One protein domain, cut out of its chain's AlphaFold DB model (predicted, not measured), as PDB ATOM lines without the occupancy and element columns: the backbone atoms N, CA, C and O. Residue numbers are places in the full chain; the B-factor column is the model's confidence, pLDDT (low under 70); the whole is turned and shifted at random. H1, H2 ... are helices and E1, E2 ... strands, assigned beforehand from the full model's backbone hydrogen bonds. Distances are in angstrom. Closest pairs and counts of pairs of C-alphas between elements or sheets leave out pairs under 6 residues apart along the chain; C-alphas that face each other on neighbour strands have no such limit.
ATOM      1  N   ILE A   3      60.618 -66.230  32.619       96.81
ATOM      2  CA  ILE A   3      59.587 -66.194  31.585       96.81
ATOM      3  C   ILE A   3      58.997 -64.789  31.499       96.81
ATOM      4  O   ILE A   3      58.619 -64.197  32.511       96.81
ATOM      5  N   GLU A   4      58.923 -64.245  30.291       97.75
ATOM      6  CA  GLU A   4      58.239 -62.986  29.997       97.75
ATOM      7  C   GLU A   4      57.075 -63.262  29.044       97.75
ATOM      8  O   GLU A   4      57.262 -63.863  27.985       97.75
ATOM      9  N   LEU A   5      55.880 -62.807  29.413       97.69
ATOM     10  CA  LEU A   5      54.678 -62.904  28.594       97.69
ATOM     11  C   LEU A   5      54.254 -61.508  28.153       97.69
ATOM     12  O   LEU A   5      54.227 -60.580  28.963       97.69
ATOM     13  N   LYS A   6      53.887 -61.378  26.880       97.12
ATOM     14  CA  LYS A   6      53.266 -60.176  26.316       97.12
ATOM     15  C   LYS A   6      52.021 -60.589  25.561       97.12
ATOM     16  O   LYS A   6      52.114 -61.397  24.640       97.12
ATOM     17  N   ASN A   7      50.885 -60.021  25.934       95.62
ATOM     18  CA  ASN A   7      49.593 -60.282  25.316       95.62
ATOM     19  C   ASN A   7      49.206 -61.779  25.304       95.62
ATOM     20  O   ASN A   7      48.769 -62.285  24.280       95.62
ATOM     21  N   ILE A   8      49.294 -62.491  26.430       95.75
ATOM     22  CA  ILE A   8      48.913 -63.917  26.513       95.75
ATOM     23  C   ILE A   8      47.700 -64.089  27.434       95.75
ATOM     24  O   ILE A   8      47.748 -63.719  28.608       95.75
ATOM     25  N   GLY A   9      46.607 -64.666  26.932       92.38
ATOM     26  CA  GLY A   9      45.367 -64.881  27.685       92.38
ATOM     27  C   GLY A   9      44.787 -63.597  28.304       92.38
ATOM     28  O   GLY A   9      44.241 -62.746  27.610       92.38
ATOM     29  N   LEU A  10      44.870 -63.458  29.630       91.94
ATOM     30  CA  LEU A  10      44.431 -62.249  30.352       91.94
ATOM     31  C   LEU A  10      45.586 -61.275  30.655       91.94
ATOM     32  O   LEU A  10      45.350 -60.179  31.153       91.94
ATOM     33  N   ILE A  11      46.830 -61.669  30.378       92.94
ATOM     34  CA  ILE A  11      48.040 -60.929  30.745       92.94
ATOM     35  C   ILE A  11      48.439 -59.996  29.597       92.94
ATOM     36  O   ILE A  11      48.702 -60.450  28.481       92.94
ATOM     37  N   ASP A  12      48.509 -58.694  29.879       93.56
ATOM     38  CA  ASP A  12      49.083 -57.686  28.973       93.56
ATOM     39  C   ASP A  12      50.616 -57.787  28.959       93.56
ATOM     40  O   ASP A  12      51.222 -58.050  27.923       93.56
ATOM     41  N   HIS A  13      51.243 -57.701  30.133       95.44
ATOM     42  CA  HIS A  13      52.675 -57.922  30.318       95.44
ATOM     43  C   HIS A  13      52.943 -58.567  31.677       95.44
ATOM     44  O   HIS A  13      52.374 -58.157  32.689       95.44
ATOM     45  N   CYS A  14      53.818 -59.570  31.717       94.62
ATOM     46  CA  CYS A  14      54.411 -60.032  32.967       94.62
ATOM     47  C   CYS A  14      55.823 -60.570  32.751       94.62
ATOM     48  O   CYS A  14      56.136 -61.120  31.696       94.62
ATOM     49  N   LYS A  15      56.656 -60.492  33.790       96.50
ATOM     50  CA  LYS A  15      57.998 -61.080  33.821       96.50
ATOM     51  C   LYS A  15      58.198 -61.799  35.149       96.50
ATOM     52  O   LYS A  15      58.052 -61.184  36.202       96.50
ATOM     53  N   VAL A  16      58.499 -63.094  35.104       95.00
ATOM     54  CA  VAL A  16      58.624 -63.949  36.291       95.00
ATOM     55  C   VAL A  16      59.987 -64.624  36.285       95.00
ATOM     56  O   VAL A  16      60.291 -65.436  35.412       95.00
ATOM     57  N   LYS A  17      60.810 -64.299  37.287       95.38
ATOM     58  CA  LYS A  17      62.069 -64.997  37.547       95.38
ATOM     59  C   LYS A  17      61.773 -66.313  38.268       95.38
ATOM     60  O   LYS A  17      61.032 -66.330  39.244       95.38
ATOM     61  N   ILE A  18      62.384 -67.392  37.791       92.25
ATOM     62  CA  ILE A  18      62.277 -68.741  38.348       92.25
ATOM     63  C   ILE A  18      63.656 -69.138  38.876       92.25
ATOM     64  O   ILE A  18      64.618 -69.272  38.103       92.25
ATOM     65  N   ASP A  19      63.740 -69.272  40.199       90.00
ATOM     66  CA  ASP A  19      64.975 -69.485  40.951       90.00
ATOM     67  C   ASP A  19      64.707 -70.421  42.141       90.00
ATOM     68  O   ASP A  19      64.033 -70.046  43.100       90.00
ATOM     69  N   GLY A  20      65.162 -71.671  42.043       89.62
ATOM     70  CA  GLY A  20      64.846 -72.711  43.024       89.62
ATOM     71  C   GLY A  20      63.340 -72.987  43.123       89.62
ATOM     72  O   GLY A  20      62.696 -73.320  42.129       89.62
ATOM     73  N   ILE A  21      62.785 -72.856  44.331       91.56
ATOM     74  CA  ILE A  21      61.345 -72.976  44.587       91.56
ATOM     75  C   ILE A  21      60.709 -71.599  44.393       91.56
ATOM     76  O   ILE A  21      60.995 -70.662  45.133       91.56
ATOM     77  N   THR A  22      59.835 -71.472  43.397       92.31
ATOM     78  CA  THR A  22      59.134 -70.221  43.070       92.31
ATOM     79  C   THR A  22      57.629 -70.416  43.239       92.31
ATOM     80  O   THR A  22      57.056 -71.326  42.648       92.31
ATOM     81  N   ILE A  23      56.985 -69.562  44.042       91.19
ATOM     82  CA  ILE A  23      55.541 -69.611  44.312       91.19
ATOM     83  C   ILE A  23      54.858 -68.449  43.590       91.19
ATOM     84  O   ILE A  23      55.200 -67.289  43.814       91.19
ATOM     85  N   ILE A  24      53.868 -68.759  42.751       90.06
ATOM     86  CA  ILE A  24      53.002 -67.772  42.093       90.06
ATOM     87  C   ILE A  24      51.634 -67.810  42.781       90.06
ATOM     88  O   ILE A  24      50.860 -68.748  42.593       90.06
ATOM     89  N   SER A  25      51.325 -66.789  43.582       90.00
ATOM     90  CA  SER A  25      50.064 -66.661  44.329       90.00
ATOM     91  C   SER A  25      49.273 -65.417  43.922       90.00
ATOM     92  O   SER A  25      49.827 -64.469  43.376       90.00
ATOM     93  N   GLY A  26      47.974 -65.403  44.216       87.31
ATOM     94  CA  GLY A  26      47.064 -64.306  43.873       87.31
ATOM     95  C   GLY A  26      45.616 -64.783  43.790       87.31
ATOM     96  O   GLY A  26      45.354 -65.988  43.865       87.31
ATOM     97  N   GLU A  27      44.674 -63.864  43.597       89.19
ATOM     98  CA  GLU A  27      43.246 -64.188  43.474       89.19
ATOM     99  C   GLU A  27      42.953 -65.100  42.277       89.19
ATOM    100  O   GLU A  27      43.751 -65.228  41.338       89.19
ATOM    101  N   ASN A  28      41.811 -65.780  42.300       84.56
ATOM    102  CA  ASN A  28      41.385 -66.628  41.189       84.56
ATOM    103  C   ASN A  28      41.213 -65.815  39.899       84.56
ATOM    104  O   ASN A  28      40.884 -64.637  39.936       84.56
ATOM    105  N   ALA A  29      41.479 -66.455  38.756       80.88
ATOM    106  CA  ALA A  29      41.381 -65.849  37.423       80.88
ATOM    107  C   ALA A  29      42.309 -64.643  37.135       80.88
ATOM    108  O   ALA A  29      42.146 -63.977  36.121       80.88
ATOM    109  N   THR A  30      43.348 -64.411  37.942       83.19
ATOM    110  CA  THR A  30      44.345 -63.336  37.717       83.19
ATOM    111  C   THR A  30      45.479 -63.699  36.744       83.19
ATOM    112  O   THR A  30      46.413 -62.927  36.565       83.19
ATOM    113  N   GLY A  31      45.429 -64.877  36.109       84.12
ATOM    114  CA  GLY A  31      46.445 -65.318  35.142       84.12
ATOM    115  C   GLY A  31      47.572 -66.192  35.713       84.12
ATOM    116  O   GLY A  31      48.505 -66.521  34.989       84.12
ATOM    117  N   LYS A  32      47.480 -66.645  36.972       90.56
ATOM    118  CA  LYS A  32      48.468 -67.569  37.575       90.56
ATOM    119  C   LYS A  32      48.704 -68.823  36.721       90.56
ATOM    120  O   LYS A  32      49.838 -69.127  36.363       90.56
ATOM    121  N   SER A  33      47.623 -69.506  36.331       91.31
ATOM    122  CA  SER A  33      47.691 -70.692  35.469       91.31
ATOM    123  C   SER A  33      48.217 -70.362  34.070       91.31
ATOM    124  O   SER A  33      48.859 -71.202  33.461       91.31
ATOM    125  N   THR A  34      48.006 -69.140  33.567       94.06
ATOM    126  CA  THR A  34      48.534 -68.693  32.266       94.06
ATOM    127  C   THR A  34      50.058 -68.721  32.245       94.06
ATOM    128  O   THR A  34      50.641 -69.175  31.265       94.06
ATOM    129  N   VAL A  35      50.708 -68.293  33.334       94.38
ATOM    130  CA  VAL A  35      52.173 -68.356  33.455       94.38
ATOM    131  C   VAL A  35      52.660 -69.803  33.449       94.38
ATOM    132  O   VAL A  35      53.581 -70.125  32.701       94.38
ATOM    133  N   GLY A  36      52.018 -70.678  34.229       92.75
ATOM    134  CA  GLY A  36      52.351 -72.106  34.277       92.75
ATOM    135  C   GLY A  36      52.193 -72.795  32.921       92.75
ATOM    136  O   GLY A  36      53.130 -73.426  32.442       92.75
ATOM    137  N   LYS A  37      51.052 -72.585  32.258       94.25
ATOM    138  CA  LYS A  37      50.749 -73.110  30.921       94.25
ATOM    139  C   LYS A  37      51.723 -72.627  29.855       94.25
ATOM    140  O   LYS A  37      52.189 -73.422  29.051       94.25
ATOM    141  N   ALA A  38      52.055 -71.335  29.846       95.88
ATOM    142  CA  ALA A  38      53.018 -70.786  28.894       95.88
ATOM    143  C   ALA A  38      54.422 -71.366  29.116       95.88
ATOM    144  O   ALA A  38      55.089 -71.747  28.155       95.88
ATOM    145  N   LEU A  39      54.853 -71.465  30.378       94.31
ATOM    146  CA  LEU A  39      56.135 -72.067  30.733       94.31
ATOM    147  C   LEU A  39      56.195 -73.531  30.299       94.31
ATOM    148  O   LEU A  39      57.131 -73.912  29.601       94.31
ATOM    149  N   TYR A  40      55.196 -74.323  30.684       93.62
ATOM    150  CA  TYR A  40      55.130 -75.739  30.348       93.62
ATOM    151  C   TYR A  40      55.026 -75.952  28.838       93.62
ATOM    152  O   TYR A  40      55.847 -76.663  28.272       93.62
ATOM    153  N   GLY A  41      54.092 -75.276  28.164       94.94
ATOM    154  CA  GLY A  41      53.859 -75.432  26.731       94.94
ATOM    155  C   GLY A  41      55.091 -75.096  25.887       94.94
ATOM    156  O   GLY A  41      55.437 -75.861  24.987       94.94
ATOM    157  N   VAL A  42      55.814 -74.013  26.200       95.44
ATOM    158  CA  VAL A  42      57.071 -73.695  25.497       95.44
ATOM    159  C   VAL A  42      58.169 -74.694  25.845       95.44
ATOM    160  O   VAL A  42      58.835 -75.194  24.944       95.44
ATOM    161  N   PHE A  43      58.370 -75.005  27.125       92.69
ATOM    162  CA  PHE A  43      59.457 -75.889  27.539       92.69
ATOM    163  C   PHE A  43      59.278 -77.309  26.984       92.69
ATOM    164  O   PHE A  43      60.216 -77.861  26.415       92.69
ATOM    165  N   THR A 188      50.713 -58.887  17.936       93.88
ATOM    166  CA  THR A 188      51.545 -60.058  18.194       93.88
ATOM    167  C   THR A 188      51.614 -60.321  19.692       93.88
ATOM    168  O   THR A 188      51.908 -59.429  20.493       93.88
ATOM    169  N   SER A 189      51.377 -61.572  20.057       96.19
ATOM    170  CA  SER A 189      51.600 -62.096  21.397       96.19
ATOM    171  C   SER A 189      52.978 -62.745  21.459       96.19
ATOM    172  O   SER A 189      53.466 -63.284  20.463       96.19
ATOM    173  N   VAL A 190      53.661 -62.637  22.594       97.88
ATOM    174  CA  VAL A 190      55.051 -63.080  22.728       97.88
ATOM    175  C   VAL A 190      55.244 -63.840  24.027       97.88
ATOM    176  O   VAL A 190      54.845 -63.371  25.091       97.88
ATOM    177  N   ILE A 191      55.929 -64.975  23.929       98.12
ATOM    178  CA  ILE A 191      56.494 -65.695  25.068       98.12
ATOM    179  C   ILE A 191      58.013 -65.686  24.901       98.12
ATOM    180  O   ILE A 191      58.529 -66.214  23.914       98.12
ATOM    181  N   ASN A 192      58.732 -65.082  25.847       97.75
ATOM    182  CA  ASN A 192      60.185 -65.203  25.938       97.75
ATOM    183  C   ASN A 192      60.529 -66.136  27.099       97.75
ATOM    184  O   ASN A 192      60.114 -65.892  28.233       97.75
ATOM    185  N   LEU A 193      61.311 -67.174  26.819       96.25
ATOM    186  CA  LEU A 193      61.879 -68.064  27.821       96.25
ATOM    187  C   LEU A 193      63.390 -67.847  27.870       96.25
ATOM    188  O   LEU A 193      64.097 -68.142  26.906       96.25
ATOM    189  N   THR A 194      63.873 -67.344  29.001       94.69
ATOM    190  CA  THR A 194      65.293 -67.085  29.242       94.69
ATOM    191  C   THR A 194      65.887 -68.200  30.094       94.69
ATOM    192  O   THR A 194      65.511 -68.393  31.260       94.69
ATOM    193  N   ILE A 195      66.853 -68.924  29.536       89.44
ATOM    194  CA  ILE A 195      67.602 -69.973  30.230       89.44
ATOM    195  C   ILE A 195      69.084 -69.623  30.147       89.44
ATOM    196  O   ILE A 195      69.664 -69.584  29.069       89.44
ATOM    197  N   LYS A 196      69.698 -69.396  31.315       86.19
ATOM    198  CA  LYS A 196      71.018 -68.753  31.420       86.19
ATOM    199  C   LYS A 196      70.964 -67.390  30.715       86.19
ATOM    200  O   LYS A 196      70.128 -66.582  31.110       86.19
ATOM    201  N   ASP A 197      71.772 -67.185  29.681       87.00
ATOM    202  CA  ASP A 197      71.847 -65.940  28.909       87.00
ATOM    203  C   ASP A 197      71.159 -66.047  27.534       87.00
ATOM    204  O   ASP A 197      71.133 -65.083  26.771       87.00
ATOM    205  N   GLU A 198      70.569 -67.206  27.220       92.06
ATOM    206  CA  GLU A 198      69.884 -67.460  25.954       92.06
ATOM    207  C   GLU A 198      68.383 -67.200  26.082       92.06
ATOM    208  O   GLU A 198      67.741 -67.621  27.051       92.06
ATOM    209  N   ILE A 199      67.815 -66.528  25.079       95.44
ATOM    210  CA  ILE A 199      66.390 -66.189  25.027       95.44
ATOM    211  C   ILE A 199      65.757 -66.889  23.835       95.44
ATOM    212  O   ILE A 199      65.986 -66.488  22.690       95.44
ATOM    213  N   VAL A 200      64.897 -67.866  24.115       96.69
ATOM    214  CA  VAL A 200      63.981 -68.425  23.120       96.69
ATOM    215  C   VAL A 200      62.762 -67.523  23.036       96.69
ATOM    216  O   VAL A 200      62.099 -67.272  24.044       96.69
ATOM    217  N   LYS A 201      62.449 -67.042  21.834       97.94
ATOM    218  CA  LYS A 201      61.294 -66.170  21.598       97.94
ATOM    219  C   LYS A 201      60.273 -66.864  20.711       97.94
ATOM    220  O   LYS A 201      60.581 -67.182  19.563       97.94
ATOM    221  N   VAL A 202      59.056 -67.019  21.223       98.31
ATOM    222  CA  VAL A 202      57.890 -67.524  20.491       98.31
ATOM    223  C   VAL A 202      56.968 -66.344  20.188       98.31
ATOM    224  O   VAL A 202      56.502 -65.662  21.098       98.31
ATOM    225  N   GLU A 203      56.745 -66.075  18.905       97.94
ATOM    226  CA  GLU A 203      55.819 -65.053  18.411       97.94
ATOM    227  C   GLU A 203      54.525 -65.741  17.965       97.94
ATOM    228  O   GLU A 203      54.564 -66.738  17.242       97.94
ATOM    229  N   ILE A 204      53.388 -65.214  18.413       97.31
ATOM    230  CA  ILE A 204      52.055 -65.778  18.199       97.31
ATOM    231  C   ILE A 204      51.172 -64.694  17.585       97.31
ATOM    232  O   ILE A 204      51.128 -63.562  18.070       97.31
ATOM    233  N   LEU A 205      50.473 -65.031  16.508       95.44
ATOM    234  CA  LEU A 205      49.545 -64.153  15.808       95.44
ATOM    235  C   LEU A 205      48.268 -64.936  15.520       95.44
ATOM    236  O   LEU A 205      48.333 -65.994  14.906       95.44
ATOM    237  N   LYS A 206      47.112 -64.401  15.935       92.25
ATOM    238  CA  LYS A 206      45.804 -65.068  15.772       92.25
ATOM    239  C   LYS A 206      45.814 -66.516  16.287       92.25
ATOM    240  O   LYS A 206      45.400 -67.418  15.573       92.25
ATOM    241  N   ASP A 207      46.336 -66.709  17.499       94.56
ATOM    242  CA  ASP A 207      46.460 -68.017  18.164       94.56
ATOM    243  C   ASP A 207      47.413 -69.021  17.490       94.56
ATOM    244  O   ASP A 207      47.584 -70.135  17.979       94.56
ATOM    245  N   GLU A 208      48.123 -68.605  16.437       96.38
ATOM    246  CA  GLU A 208      49.117 -69.428  15.751       96.38
ATOM    247  C   GLU A 208      50.550 -68.942  15.980       96.38
ATOM    248  O   GLU A 208      50.859 -67.751  15.882       96.38
ATOM    249  N   VAL A 209      51.462 -69.880  16.229       97.88
ATOM    250  CA  VAL A 209      52.903 -69.660  16.322       97.88
ATOM    251  C   VAL A 209      53.410 -69.216  14.954       97.88
ATOM    252  O   VAL A 209      53.613 -70.005  14.028       97.88
ATOM    253  N   SER A 210      53.664 -67.918  14.834       97.00
ATOM    254  CA  SER A 210      54.149 -67.301  13.607       97.00
ATOM    255  C   SER A 210      55.657 -67.489  13.446       97.00
ATOM    256  O   SER A 210      56.140 -67.672  12.322       97.00
ATOM    257  N   LYS A 211      56.406 -67.498  14.560       97.62
ATOM    258  CA  LYS A 211      57.867 -67.635  14.556       97.62
ATOM    259  C   LYS A 211      58.424 -68.143  15.885       97.62
ATOM    260  O   LYS A 211      57.947 -67.766  16.950       97.62
ATOM    261  N   VAL A 212      59.504 -68.922  15.810       97.88
ATOM    262  CA  VAL A 212      60.333 -69.302  16.964       97.88
ATOM    263  C   VAL A 212      61.775 -68.882  16.679       97.88
ATOM    264  O   VAL A 212      62.341 -69.266  15.656       97.88
ATOM    265  N   LYS A 213      62.363 -68.046  17.537       96.81
ATOM    266  CA  LYS A 213      63.739 -67.536  17.401       96.81
ATOM    267  C   LYS A 213      64.640 -68.142  18.470       96.81
ATOM    268  O   LYS A 213      64.175 -68.397  19.577       96.81
ATOM    269  N   ASN A 214      65.919 -68.302  18.121       94.31
ATOM    270  CA  ASN A 214      66.965 -68.876  18.976       94.31
ATOM    271  C   ASN A 214      66.561 -70.245  19.536       94.31
ATOM    272  O   ASN A 214      66.630 -70.487  20.735       94.31
ATOM    273  N   VAL A 215      66.067 -71.125  18.659       92.44
ATOM    274  CA  VAL A 215      65.643 -72.470  19.053       92.44
ATOM    275  C   VAL A 215      66.827 -73.200  19.680       92.44
ATOM    276  O   VAL A 215      67.876 -73.346  19.054       92.44
ATOM    277  N   MET A 216      66.623 -73.692  20.894       89.19
ATOM    278  CA  MET A 216      67.552 -74.566  21.596       89.19
ATOM    279  C   MET A 216      66.801 -75.821  22.036       89.19
ATOM    280  O   MET A 216      65.625 -75.748  22.394       89.19
ATOM    281  N   SER A 217      67.480 -76.965  21.999       87.19
ATOM    282  CA  SER A 217      66.898 -78.230  22.442       87.19
ATOM    283  C   SER A 217      67.006 -78.351  23.955       87.19
ATOM    284  O   SER A 217      68.108 -78.262  24.503       87.19
ATOM    285  N   MET A 218      65.879 -78.572  24.629       84.50
ATOM    286  CA  MET A 218      65.883 -78.969  26.036       84.50
ATOM    287  C   MET A 218      66.103 -80.479  26.112       84.50
ATOM    288  O   MET A 218      65.546 -81.220  25.314       84.50
ATOM    289  N   THR A 219      66.941 -80.941  27.039       75.25
ATOM    290  CA  THR A 219      67.226 -82.379  27.228       75.25
ATOM    291  C   THR A 219      66.645 -82.938  28.521       75.25
ATOM    292  O   THR A 219      66.751 -84.131  28.786       75.25
ATOM    293  N   LYS A 220      66.076 -82.072  29.366       76.94
ATOM    294  CA  LYS A 220      65.428 -82.481  30.607       76.94
ATOM    295  C   LYS A 220      63.934 -82.578  30.376       76.94
ATOM    296  O   LYS A 220      63.306 -81.578  30.046       76.94
ATOM    297  N   GLU A 221      63.389 -83.751  30.645       75.75
ATOM    298  CA  GLU A 221      61.952 -83.925  30.784       75.75
ATOM    299  C   GLU A 221      61.453 -83.127  31.997       75.75
ATOM    300  O   GLU A 221      62.101 -83.090  33.051       75.75
ATOM    301  N   ILE A 222      60.321 -82.444  31.831       82.31
ATOM    302  CA  ILE A 222      59.664 -81.695  32.900       82.31
ATOM    303  C   ILE A 222      58.338 -82.351  33.244       82.31
ATOM    304  O   ILE A 222      57.591 -82.772  32.366       82.31
ATOM    305  N   VAL A 223      58.036 -82.399  34.537       83.25
ATOM    306  CA  VAL A 223      56.773 -82.932  35.042       83.25
ATOM    307  C   VAL A 223      55.879 -81.760  35.433       83.25
ATOM    308  O   VAL A 223      56.287 -80.903  36.217       83.25
ATOM    309  N   TYR A 224      54.662 -81.731  34.890       85.06
ATOM    310  CA  TYR A 224      53.610 -80.789  35.265       85.06
ATOM    311  C   TYR A 224      52.501 -81.532  36.007       85.06
ATOM    312  O   TYR A 224      51.967 -82.519  35.507       85.06
ATOM    313  N   ILE A 225      52.183 -81.070  37.216       82.56
ATOM    314  CA  ILE A 225      51.152 -81.654  38.077       82.56
ATOM    315  C   ILE A 225      50.100 -80.576  38.318       82.56
ATOM    316  O   ILE A 225      50.347 -79.630  39.064       82.56
ATOM    317  N   ASP A 226      48.948 -80.712  37.663       74.75
ATOM    318  CA  ASP A 226      47.810 -79.794  37.825       74.75
ATOM    319  C   ASP A 226      46.935 -80.192  39.027       74.75
ATOM    320  O   ASP A 226      46.436 -79.334  39.753       74.75
ATOM    321  N   ASP A 227      46.813 -81.502  39.277       80.94
ATOM    322  CA  ASP A 227      46.140 -82.072  40.444       80.94
ATOM    323  C   ASP A 227      47.144 -82.851  41.319       80.94
ATOM    324  O   ASP A 227      47.607 -83.925  40.918       80.94
ATOM    325  N   PRO A 228      47.500 -82.349  42.517       75.56
ATOM    326  CA  PRO A 228      48.439 -83.032  43.400       75.56
ATOM    327  C   PRO A 228      47.904 -84.367  43.940       75.56
ATOM    328  O   PRO A 228      48.711 -85.226  44.302       75.56
ATOM    329  N   TYR A 229      46.583 -84.589  43.956       79.88
ATOM    330  CA  TYR A 229      45.991 -85.848  44.424       79.88
ATOM    331  C   TYR A 229      46.254 -87.020  43.470       79.88
ATOM    332  O   TYR A 229      46.105 -88.177  43.866       79.88
ATOM    333  N   VAL A 230      46.745 -86.757  42.252       81.00
ATOM    334  CA  VAL A 230      47.164 -87.815  41.319       81.00
ATOM    335  C   VAL A 230      48.244 -88.723  41.929       81.00
ATOM    336  O   VAL A 230      48.308 -89.915  41.630       81.00
ATOM    337  N   ILE A 231      49.066 -88.188  42.839       78.44
ATOM    338  CA  ILE A 231      50.104 -88.944  43.552       78.44
ATOM    339  C   ILE A 231      49.475 -89.961  44.517       78.44
ATOM    340  O   ILE A 231      49.975 -91.081  44.660       78.44
ATOM    341  N   ASP A 232      48.356 -89.608  45.149       78.19
ATOM    342  CA  ASP A 232      47.654 -90.492  46.080       78.19
ATOM    343  C   ASP A 232      46.985 -91.665  45.357       78.19
ATOM    344  O   ASP A 232      46.958 -92.785  45.877       78.19
ATOM    345  N   ASP A 233      46.492 -91.449  44.136       78.31
ATOM    346  CA  ASP A 233      45.870 -92.500  43.330       78.31
ATOM    347  C   ASP A 233      46.895 -93.485  42.749       78.31
ATOM    348  O   ASP A 233      46.653 -94.696  42.756       78.31
ATOM    349  N   LEU A 234      48.088 -93.014  42.366       73.19
ATOM    350  CA  LEU A 234      49.203 -93.885  41.962       73.19
ATOM    351  C   LEU A 234      49.608 -94.859  43.084       73.19
ATOM    352  O   LEU A 234      49.869 -96.040  42.835       73.19
ATOM    353  N   ASN A 235      49.592 -94.394  44.337       68.62
ATOM    354  CA  ASN A 235      49.892 -95.228  45.502       68.62
ATOM    355  C   ASN A 235      48.839 -96.317  45.756       68.62
ATOM    356  O   ASN A 235      49.173 -97.376  46.294       68.62
ATOM    357  N   LYS A 236      47.574 -96.099  45.372       67.56
ATOM    358  CA  LYS A 236      46.515 -97.114  45.505       67.56
ATOM    359  C   LYS A 236      46.689 -98.239  44.487       67.56
ATOM    360  O   LYS A 236      46.585 -99.402  44.867       67.56
ATOM    361  N   VAL A 237      47.030 -97.908  43.238       62.03
ATOM    362  CA  VAL A 237      47.246 -98.891  42.158       62.03
ATOM    363  C   VAL A 237      48.438 -99.808  42.452       62.03
ATOM    364  O   VAL A 237      48.350-101.018  42.251       62.03
ATOM    365  N   MET A 238      49.531 -99.275  43.012       56.66
ATOM    366  CA  MET A 238      50.682-100.101  43.413       56.66
ATOM    367  C   MET A 238      50.377-101.046  44.585       56.66
ATOM    368  O   MET A 238      51.003-102.098  44.703       56.66
ATOM    369  N   ARG A 239      49.401-100.716  45.441       55.50
ATOM    370  CA  ARG A 239      48.986-101.578  46.561       55.50
ATOM    371  C   ARG A 239      48.018-102.687  46.148       55.50
ATOM    372  O   ARG A 239      47.938-103.686  46.854       55.50
ATOM    373  N   SER A 240      47.315-102.547  45.026       57.81
ATOM    374  CA  SER A 240      46.383-103.565  44.522       57.81
ATOM    375  C   SER A 240      47.013-104.578  43.556       57.81
ATOM    376  O   SER A 240      46.330-105.511  43.153       57.81
ATOM    377  N   GLY A 241      48.294-104.423  43.190       51.03
ATOM    378  CA  GLY A 241      49.031-105.334  42.295       51.03
ATOM    379  C   GLY A 241      49.740-106.520  42.969       51.03
ATOM    380  O   GLY A 241      50.450-107.258  42.294       51.03
TER     381      GLY A 241
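What this domain is: This is residues 3 to 43 and 188 to 241 of the 243 residues of an uncharacterized protein of Methanosarcinaceae archaeon (UniProt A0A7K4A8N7). A twisted five-stranded antiparallel sheet has one helix, H1, packed across one face, while its other face is bare of named helices. A long link leads away from the edge strand E5 into an arm, residues 227 to 241, which sticks out from this body and holds the second helix, H2. The printed part has 95 residues with two named helices and five named strands, in the order E1, E2, H1, E3, E4, E5, H2; the sheet runs E2, E1, E3, E4, E5, and the class is mixed, helices and strands. The whole is loose, with a radius of gyration of the C-alphas of 16.3 A, and spans 51 by 34 by 29 A.

How they stand to each other: The sheet consists of E2, residues 11 to 17, E1, residues 3 to 8, E3, residues 189 to 195, E4, residues 198 to 205, and E5, residues 208 to 213, with E2 and E5 as edge strands. It is twisted, its C-alphas lying up to 4.2 A off the best plane. E1 and E2 form a hairpin, with N 5 and O 14 2.9 A apart, within hydrogen-bond range. E1 and E3 are antiparallel at 176 degrees, with N 6 and O 190 at 2.8 A. E3, E4 and E5 form a meander, each strand the antiparallel neighbour of the one before; N 191 and O 202 are 3.0 A apart, and N 203 and O 211 2.9 A. H1, residues 32 to 43, is on the sheet at a height of 9.0 A, giving two layers, a helix on one face of a sheet. It runs across the strands, at 68 degrees to E1 on the local plane. It lies over E1, and only just over E2, on which 3 of its C-alphas fall. The closest C-alphas of H1 and E1 are those of Leu 39 and Ile 3, 6.9 A apart. H2, residues 230 to 240, is not on the sheet and is apart from H1. In H1 and H2 every O i to N i+4 pair is within hydrogen-bond range.

Where its parts are: E1 begins with C-alpha 3 at (59.587, -66.194, 31.585). E4, the longest strand, measures 23.0 A from first to last C-alpha, E3 19.9 A, H1 17.0 A, and E2 and H2 16.1 A each. H2 ends with C-alpha 240 at (46.383, -103.565, 44.522).

The domain as a whole: The two C-alphas farthest apart, those of Thr 188 and Gly 241, are 51.4 A apart. Residues 44 to 187 are not printed, and C-alphas 43 and 188 are 20.0 A apart across the cut. The links E2 to H1 and E5 to H2 are long. The mean pLDDT of the printed part is 88.4; residues 235 to 241 are under 70.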